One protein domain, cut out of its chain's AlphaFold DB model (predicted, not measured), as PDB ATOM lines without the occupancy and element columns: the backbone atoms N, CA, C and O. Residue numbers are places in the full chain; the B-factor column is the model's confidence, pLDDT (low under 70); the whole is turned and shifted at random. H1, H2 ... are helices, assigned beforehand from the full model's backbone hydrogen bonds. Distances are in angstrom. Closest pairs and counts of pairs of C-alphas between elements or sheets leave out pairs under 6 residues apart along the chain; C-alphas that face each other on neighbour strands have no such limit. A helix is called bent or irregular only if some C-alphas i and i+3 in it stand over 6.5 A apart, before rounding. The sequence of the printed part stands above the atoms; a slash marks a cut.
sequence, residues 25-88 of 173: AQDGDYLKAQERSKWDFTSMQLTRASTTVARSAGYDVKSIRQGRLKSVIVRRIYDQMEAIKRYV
ATOM      1  N   ALA A  25      23.218 109.316  59.542       86.44
ATOM      2  CA  ALA A  25      22.678 108.698  58.330       86.44
ATOM      3  C   ALA A  25      23.302 109.235  57.028       86.44
ATOM      4  O   ALA A  25      23.072 108.666  55.967       86.44
ATOM      5  N   GLN A  26      24.056 110.337  57.086       86.44
ATOM      6  CA  GLN A  26      24.747 110.920  55.930       86.44
ATOM      7  C   GLN A  26      26.251 110.610  55.940       86.44
ATOM      8  O   GLN A  26      26.923 110.801  54.929       86.44
ATOM      9  N   ASP A  27      26.778 110.096  57.056       90.06
ATOM     10  CA  ASP A  27      28.165 109.658  57.161       90.06
ATOM     11  C   ASP A  27      28.326 108.227  56.627       90.06
ATOM     12  O   ASP A  27      27.947 107.236  57.257       90.06
ATOM     13  N   GLY A  28      28.913 108.123  55.435       91.06
ATOM     14  CA  GLY A  28      29.149 106.844  54.776       91.06
ATOM     15  C   GLY A  28      30.068 105.907  55.564       91.06
ATOM     16  O   GLY A  28      29.890 104.692  55.479       91.06
ATOM     17  N   ASP A  29      31.028 106.420  56.335       90.75
ATOM     18  CA  ASP A  29      31.942 105.565  57.100       90.75
ATOM     19  C   ASP A  29      31.270 105.013  58.355       90.75
ATOM     20  O   ASP A  29      31.405 103.818  58.650       90.75
ATOM     21  N   TYR A  30      30.443 105.829  59.014       92.81
ATOM     22  CA  TYR A  30      29.558 105.367  60.078       92.81
ATOM     23  C   TYR A  30      28.601 104.277  59.583       92.81
ATOM     24  O   TYR A  30      28.543 103.197  60.175       92.81
ATOM     25  N   LEU A  31      27.898 104.507  58.467       94.38
ATOM     26  CA  LEU A  31      26.953 103.533  57.914       94.38
ATOM     27  C   LEU A  31      27.637 102.208  57.559       94.38
ATOM     28  O   LEU A  31      27.152 101.139  57.935       94.38
ATOM     29  N   LYS A  32      28.804 102.249  56.903       94.56
ATOM     30  CA  LYS A  32      29.594 101.038  56.612       94.56
ATOM     31  C   LYS A  32      29.951 100.273  57.887       94.56
ATOM     32  O   LYS A  32      29.871  99.042  57.906       94.56
ATOM     33  N   ALA A  33      30.380 100.974  58.937       94.94
ATOM     34  CA  ALA A  33      30.753 100.353  60.205       94.94
ATOM     35  C   ALA A  33      29.537  99.750  60.923       94.94
ATOM     36  O   ALA A  33      29.604  98.623  61.422       94.94
ATOM     37  N   GLN A  34      28.412 100.467  60.926       95.62
ATOM     38  CA  GLN A  34      27.173 100.029  61.552       95.62
ATOM     39  C   GLN A  34      26.616  98.776  60.868       95.62
ATOM     40  O   GLN A  34      26.310  97.794  61.546       95.62
ATOM     41  N   GLU A  35      26.538  98.772  59.537       94.38
ATOM     42  CA  GLU A  35      26.048  97.615  58.784       94.38
ATOM     43  C   GLU A  35      26.981  96.408  58.919       94.38
ATOM     44  O   GLU A  35      26.516  95.280  59.088       94.38
ATOM     45  N   ARG A  36      28.302  96.626  58.967       93.94
ATOM     46  CA  ARG A  36      29.263  95.555  59.273       93.94
ATOM     47  C   ARG A  36      29.008  94.942  60.649       93.94
ATOM     48  O   ARG A  36      28.976  93.721  60.765       93.94
ATOM     49  N   SER A  37      28.809  95.774  61.669       94.50
ATOM     50  CA  SER A  37      28.539  95.318  63.035       94.50
ATOM     51  C   SER A  37      27.236  94.518  63.113       94.50
ATOM     52  O   SER A  37      27.219  93.405  63.644       94.50
ATOM     53  N   LYS A  38      26.160  95.031  62.499       94.56
ATOM     54  CA  LYS A  38      24.870  94.333  62.412       94.56
ATOM     55  C   LYS A  38      25.014  92.985  61.713       94.56
ATOM     56  O   LYS A  38      24.528  91.988  62.237       94.56
ATOM     57  N   TRP A  39      25.699  92.930  60.572       91.75
ATOM     58  CA  TRP A  39      25.882  91.689  59.823       91.75
ATOM     59  C   TRP A  39      26.722  90.653  60.579       91.75
ATOM     60  O   TRP A  39      26.374  89.471  60.649       91.75
ATOM     61  N   ASP A  40      27.845  91.075  61.158       91.94
ATOM     62  CA  ASP A  40      28.691  90.157  61.914       91.94
ATOM     63  C   ASP A  40      27.927  89.625  63.148       91.94
ATOM     64  O   ASP A  40      28.024  88.433  63.454       91.94
ATOM     65  N   PHE A  41      27.057  90.437  63.768       91.62
ATOM     66  CA  PHE A  41      26.151  90.001  64.835       91.62
ATOM     67  C   PHE A  41      25.049  89.042  64.356       91.62
ATOM     68  O   PHE A  41      24.842  87.996  64.971       91.62
ATOM     69  N   THR A  42      24.356  89.327  63.248       89.81
ATOM     70  CA  THR A  42      23.317  88.420  62.716       89.81
ATOM     71  C   THR A  42      23.906  87.067  62.326       89.81
ATOM     72  O   THR A  42      23.286  86.026  62.560       89.81
ATOM     73  N   SER A  43      25.153  87.046  61.846       87.38
ATOM     74  CA  SER A  43      25.869  85.808  61.529       87.38
ATOM     75  C   SER A  43      26.115  84.900  62.749       87.38
ATOM     76  O   SER A  43      26.344  83.700  62.582       87.38
ATOM     77  N   MET A  44      25.977  85.406  63.985       86.31
ATOM     78  CA  MET A  44      26.080  84.593  65.205       86.31
ATOM     79  C   MET A  44      24.993  83.514  65.305       86.31
ATOM     80  O   MET A  44      25.203  82.507  65.986       86.31
ATOM     81  N   GLN A  45      23.860  83.661  64.609       90.00
ATOM     82  CA  GLN A  45      22.821  82.624  64.595       90.00
ATOM     83  C   GLN A  45      23.336  81.301  64.008       90.00
ATOM     84  O   GLN A  45      22.969  80.228  64.488       90.00
ATOM     85  N   LEU A  46      24.285  81.361  63.066       88.81
ATOM     86  CA  LEU A  46      24.942  80.176  62.510       88.81
ATOM     87  C   LEU A  46      25.726  79.399  63.577       88.81
ATOM     88  O   LEU A  46      25.725  78.168  63.580       88.81
ATOM     89  N   THR A  47      26.355  80.102  64.525       91.50
ATOM     90  CA  THR A  47      27.041  79.476  65.669       91.50
ATOM     91  C   THR A  47      26.046  78.738  66.565       91.50
ATOM     92  O   THR A  47      26.339  77.636  67.033       91.50
ATOM     93  N   ARG A  48      24.855  79.306  66.795       90.25
ATOM     94  CA  ARG A  48      23.814  78.657  67.608       90.25
ATOM     95  C   ARG A  48      23.278  77.404  66.922       90.25
ATOM     96  O   ARG A  48      23.326  76.337  67.524       90.25
ATOM     97  N   ALA A  49      22.865  77.518  65.659       91.88
ATOM     98  CA  ALA A  49      22.341  76.396  64.881       91.88
ATOM     99  C   ALA A  49      23.347  75.236  64.798       91.88
ATOM    100  O   ALA A  49      23.017  74.102  65.136       91.88
ATOM    101  N   SER A  50      24.602  75.524  64.437       90.75
ATOM    102  CA  SER A  50      25.652  74.499  64.346       90.75
ATOM    103  C   SER A  50      25.970  73.840  65.690       90.75
ATOM    104  O   SER A  50      26.145  72.625  65.741       90.75
ATOM    105  N   THR A  51      26.001  74.602  66.789       92.25
ATOM    106  CA  THR A  51      26.239  74.040  68.130       92.25
ATOM    107  C   THR A  51      25.103  73.106  68.551       92.25
ATOM    108  O   THR A  51      25.372  72.037  69.092       92.25
ATOM    109  N   THR A  52      23.845  73.471  68.278       92.62
ATOM    110  CA  THR A  52      22.690  72.607  68.562       92.62
ATOM    111  C   THR A  52      22.759  71.309  67.762       92.62
ATOM    112  O   THR A  52      22.616  70.239  68.346       92.62
ATOM    113  N   VAL A  53      23.058  71.388  66.459       93.44
ATOM    114  CA  VAL A  53      23.181  70.203  65.591       93.44
ATOM    115  C   VAL A  53      24.310  69.279  66.059       93.44
ATOM    116  O   VAL A  53      24.127  68.065  66.138       93.44
ATOM    117  N   ALA A  54      25.464  69.830  66.440       92.50
ATOM    118  CA  ALA A  54      26.582  69.024  66.924       92.50
ATOM    119  C   ALA A  54      26.274  68.316  68.247       92.50
ATOM    120  O   ALA A  54      26.603  67.144  68.404       92.50
ATOM    121  N   ARG A  55      25.579  68.994  69.168       93.38
ATOM    122  CA  ARG A  55      25.117  68.374  70.417       93.38
ATOM    123  C   ARG A  55      24.080  67.286  70.165       93.38
ATOM    124  O   ARG A  55      24.175  66.229  70.777       93.38
ATOM    125  N   SER A  56      23.140  67.493  69.236       92.38
ATOM    126  CA  SER A  56      22.187  66.436  68.861       92.38
ATOM    127  C   SER A  56      22.859  65.226  68.211       92.38
ATOM    128  O   SER A  56      22.353  64.119  68.331       92.38
ATOM    129  N   ALA A  57      24.014  65.418  67.569       93.69
ATOM    130  CA  ALA A  57      24.827  64.339  67.015       93.69
ATOM    131  C   ALA A  57      25.741  63.654  68.057       93.69
ATOM    132  O   ALA A  57      26.533  62.791  67.690       93.69
ATOM    133  N   GLY A  58      25.649  64.022  69.341       93.06
ATOM    134  CA  GLY A  58      26.399  63.392  70.432       93.06
ATOM    135  C   GLY A  58      27.782  63.988  70.708       93.06
ATOM    136  O   GLY A  58      28.518  63.443  71.527       93.06
ATOM    137  N   TYR A  59      28.155  65.101  70.068       91.19
ATOM    138  CA  TYR A  59      29.427  65.768  70.349       91.19
ATOM    139  C   TYR A  59      29.310  66.710  71.554       91.19
ATOM    140  O   TYR A  59      28.503  67.647  71.550       91.19
ATOM    141  N   ASP A  60      30.174  66.526  72.556       88.81
ATOM    142  CA  ASP A  60      30.289  67.441  73.695       88.81
ATOM    143  C   ASP A  60      31.093  68.694  73.310       88.81
ATOM    144  O   ASP A  60      32.313  68.777  73.463       88.81
ATOM    145  N   VAL A  61      30.402  69.673  72.717       86.44
ATOM    146  CA  VAL A  61      31.011  70.929  72.262       86.44
ATOM    147  C   VAL A  61      30.381  72.125  72.968       86.44
ATOM    148  O   VAL A  61      29.168  72.371  72.911       86.44
ATOM    149  N   LYS A  62      31.237  72.956  73.578       86.19
ATOM    150  CA  LYS A  62      30.817  74.206  74.227       86.19
ATOM    151  C   LYS A  62      30.208  75.199  73.231       86.19
ATOM    152  O   LYS A  62      29.159  75.766  73.516       86.19
ATOM    153  N   SER A  63      30.852  75.428  72.083       84.75
ATOM    154  CA  SER A  63      30.331  76.276  70.998       84.75
ATOM    155  C   SER A  63      31.129  76.094  69.705       84.75
ATOM    156  O   SER A  63      32.357  76.207  69.712       84.75
ATOM    157  N   ILE A  64      30.430  75.896  68.585       88.50
ATOM    158  CA  ILE A  64      31.023  75.880  67.242       88.50
ATOM    159  C   ILE A  64      31.013  77.303  66.684       88.50
ATOM    160  O   ILE A  64      30.056  77.750  66.061       88.50
ATOM    161  N   ARG A  65      32.096  78.041  66.940       85.12
ATOM    162  CA  ARG A  65      32.211  79.459  66.568       85.12
ATOM    163  C   ARG A  65      32.386  79.629  65.059       85.12
ATOM    164  O   ARG A  65      33.488  79.429  64.545       85.12
ATOM    165  N   GLN A  66      31.331  80.084  64.396       87.44
ATOM    166  CA  GLN A  66      31.286  80.432  62.977       87.44
ATOM    167  C   GLN A  66      30.897  81.901  62.794       87.44
ATOM    168  O   GLN A  66      30.248  82.502  63.647       87.44
ATOM    169  N   GLY A  67      31.297  82.480  61.668       88.00
ATOM    170  CA  GLY A  67      30.955  83.852  61.297       88.00
ATOM    171  C   GLY A  67      31.476  84.177  59.905       88.00
ATOM    172  O   GLY A  67      32.269  83.405  59.357       88.00
ATOM    173  N   ARG A  68      31.055  85.315  59.343       88.50
ATOM    174  CA  ARG A  68      31.355  85.706  57.953       88.50
ATOM    175  C   ARG A  68      32.842  85.588  57.601       88.50
ATOM    176  O   ARG A  68      33.188  84.921  56.636       88.50
ATOM    177  N   LEU A  69      33.723  86.205  58.390       90.00
ATOM    178  CA  LEU A  69      35.165  86.203  58.113       90.00
ATOM    179  C   LEU A  69      35.854  84.923  58.608       90.00
ATOM    180  O   LEU A  69      36.663  84.320  57.906       90.00
ATOM    181  N   LYS A  70      35.517  84.487  59.826       89.38
ATOM    182  CA  LYS A  70      36.192  83.362  60.484       89.38
ATOM    183  C   LYS A  70      35.998  82.040  59.740       89.38
ATOM    184  O   LYS A  70      36.953  81.281  59.606       89.38
ATOM    185  N   SER A  71      34.786  81.779  59.254       90.38
ATOM    186  CA  SER A  71      34.478  80.549  58.513       90.38
ATOM    187  C   SER A  71      35.291  80.448  57.220       90.38
ATOM    188  O   SER A  71      35.855  79.394  56.941       90.38
ATOM    189  N   VAL A  72      35.447  81.556  56.486       92.25
ATOM    190  CA  VAL A  72      36.252  81.615  55.256       92.25
ATOM    191  C   VAL A  72      37.730  81.360  55.547       92.25
ATOM    192  O   VAL A  72      38.360  80.582  54.835       92.25
ATOM    193  N   ILE A  73      38.283  81.949  56.612       92.12
ATOM    194  CA  ILE A  73      39.678  81.701  57.015       92.12
ATOM    195  C   ILE A  73      39.892  80.213  57.320       92.12
ATOM    196  O   ILE A  73      40.809  79.596  56.783       92.12
ATOM    197  N   VAL A  74      39.019  79.619  58.141       91.44
ATOM    198  CA  VAL A  74      39.098  78.189  58.484       91.44
ATOM    199  C   VAL A  74      38.945  77.318  57.236       91.44
ATOM    200  O   VAL A  74      39.667  76.333  57.089       91.44
ATOM    201  N   ARG A  75      38.067  77.703  56.302       92.81
ATOM    202  CA  ARG A  75      37.888  76.999  55.032       92.81
ATOM    203  C   ARG A  75      39.155  77.013  54.179       92.81
ATOM    204  O   ARG A  75      39.557  75.957  53.711       92.81
ATOM    205  N   ARG A  76      39.824  78.162  54.037       93.81
ATOM    206  CA  ARG A  76      41.087  78.261  53.282       93.81
ATOM    207  C   ARG A  76      42.184  77.379  53.873       93.81
ATOM    208  O   ARG A  76      42.907  76.726  53.128       93.81
ATOM    209  N   ILE A  77      42.275  77.321  55.203       92.38
ATOM    210  CA  ILE A  77      43.210  76.422  55.892       92.38
ATOM    211  C   ILE A  77      42.857  74.961  55.584       92.38
ATOM    212  O   ILE A  77      43.743  74.179  55.244       92.38
ATOM    213  N   TYR A  78      41.574  74.598  55.663       93.50
ATOM    214  CA  TYR A  78      41.109  73.250  55.345       93.50
ATOM    215  C   TYR A  78      41.434  72.851  53.898       93.50
ATOM    216  O   TYR A  78      42.016  71.788  53.692       93.50
ATOM    217  N   ASP A  79      41.128  73.709  52.921       95.88
ATOM    218  CA  ASP A  79      41.389  73.441  51.502       95.88
ATOM    219  C   ASP A  79      42.895  73.225  51.255       95.88
ATOM    220  O   ASP A  79      43.287  72.291  50.557       95.88
ATOM    221  N   GLN A  80      43.761  74.019  51.901       93.69
ATOM    222  CA  GLN A  80      45.213  73.839  51.813       93.69
ATOM    223  C   GLN A  80      45.676  72.529  52.466       93.69
ATOM    224  O   GLN A  80      46.521  71.818  51.921       93.69
ATOM    225  N   MET A  81      45.128  72.180  53.634       94.44
ATOM    226  CA  MET A  81      45.431  70.908  54.295       94.44
ATOM    227  C   MET A  81      44.982  69.715  53.450       94.44
ATOM    228  O   MET A  81      45.665  68.693  53.418       94.44
ATOM    229  N   GLU A  82      43.843  69.829  52.775       95.69
ATOM    230  CA  GLU A  82      43.330  68.813  51.867       95.69
ATOM    231  C   GLU A  82      44.203  68.679  50.615       95.69
ATOM    232  O   GLU A  82      44.558  67.558  50.253       95.69
ATOM    233  N   ALA A  83      44.638  69.792  50.021       94.81
ATOM    234  CA  ALA A  83      45.588  69.787  48.911       94.81
ATOM    235  C   ALA A  83      46.903  69.087  49.292       94.81
ATOM    236  O   ALA A  83      47.393  68.246  48.544       94.81
ATOM    237  N   ILE A  84      47.428  69.351  50.495       93.94
ATOM    238  CA  ILE A  84      48.622  68.669  51.014       93.94
ATOM    239  C   ILE A  84      48.366  67.170  51.216       93.94
ATOM    240  O   ILE A  84      49.215  66.355  50.875       93.94
ATOM    241  N   LYS A  85      47.205  66.783  51.762       94.75
ATOM    242  CA  LYS A  85      46.854  65.366  51.964       94.75
ATOM    243  C   LYS A  85      46.718  64.604  50.646       94.75
ATOM    244  O   LYS A  85      47.076  63.434  50.589       94.75
ATOM    245  N   ARG A  86      46.175  65.255  49.616       95.94
ATOM    246  CA  ARG A  86      45.966  64.678  48.280       95.94
ATOM    247  C   ARG A  86      47.211  64.759  47.395       95.94
ATOM    248  O   ARG A  86      47.199  64.212  46.297       95.94
ATOM    249  N   TYR A  87      48.267  65.436  47.841       94.88
ATOM    250  CA  TYR A  87      49.484  65.599  47.063       94.88
ATOM    251  C   TYR A  87      50.214  64.260  46.899       94.88
ATOM    252  O   TYR A  87      50.668  63.651  47.869       94.88
ATOM    253  N   VAL A  88      50.370  63.834  45.645       93.38
ATOM    254  CA  VAL A  88      51.165  62.665  45.261       93.38
ATOM    255  C   VAL A  88      52.418  63.159  44.551       93.38
ATOM    256  O   VAL A  88      52.335  63.858  43.543       93.38
TER     257      VAL A  88
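AT A GLANCE: This is residues 25 to 88 of the 173 residues of an uncharacterized protein of Bombilactobacillus apium (UniProt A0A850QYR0). This is an open, flat Y of three helices: H3, the longest, is one arm, H2 is the other, and H1 is the stem, nearly in line with H2. After H2 the chain folds back through a long link to the fork, where H3 starts near the last part of H1 and leads away from H2. The printed part has 64 residues with three named helices, in the order H1, H2, H3, and no named strand; the class is all helix. The whole is extended, with a radius of gyration of the C-alphas of 16.8 A and spans of 54 by 35 by 12 A.

HOW THE PARTS SIT: H3, residues 68 to 86, touches no helix. It is close to but not clearly touching H1, residues 28 to 42; their closest C-alphas, those of Arg 68 and Asp 40, are 6.5 A apart. The two run the same way at a steep tilt of 64 degrees, with their centres 26.2 A apart. H2, residues 44 to 56, is apart from H3. H1 and H2 meet only through their link. Every O i to N i+4 pair is within hydrogen-bond range in H1 and H2; in H3 it is 14 of 15.

IN THESE COORDINATES: H3 is 27.4 A long, from C-alpha 68 at (31.355, 85.706, 57.953) to C-alpha 86 at (45.966, 64.678, 48.280). It is neither bent nor irregular, but only just: C-alphas 68 and 71 are 6.1 A apart. H1 is 20.9 A long and begins with C-alpha 28 at (29.149, 106.844, 54.776). H2 is 18.9 A long.

THE WHOLE: The two C-alphas farthest apart, those of Gln 26 and Val 88, are 56.0 A apart. Residues 25 to 38, of which 28 to 38 belong to H1, stand free, as do residues 75 to 88, of which 75 to 86 belong to H3. The link from H1 to H2 is tight, and the 11-residue link from H2 to H3 is long. The printed part has no cut; its mean pLDDT is 91.6, and no printed residue is under 70.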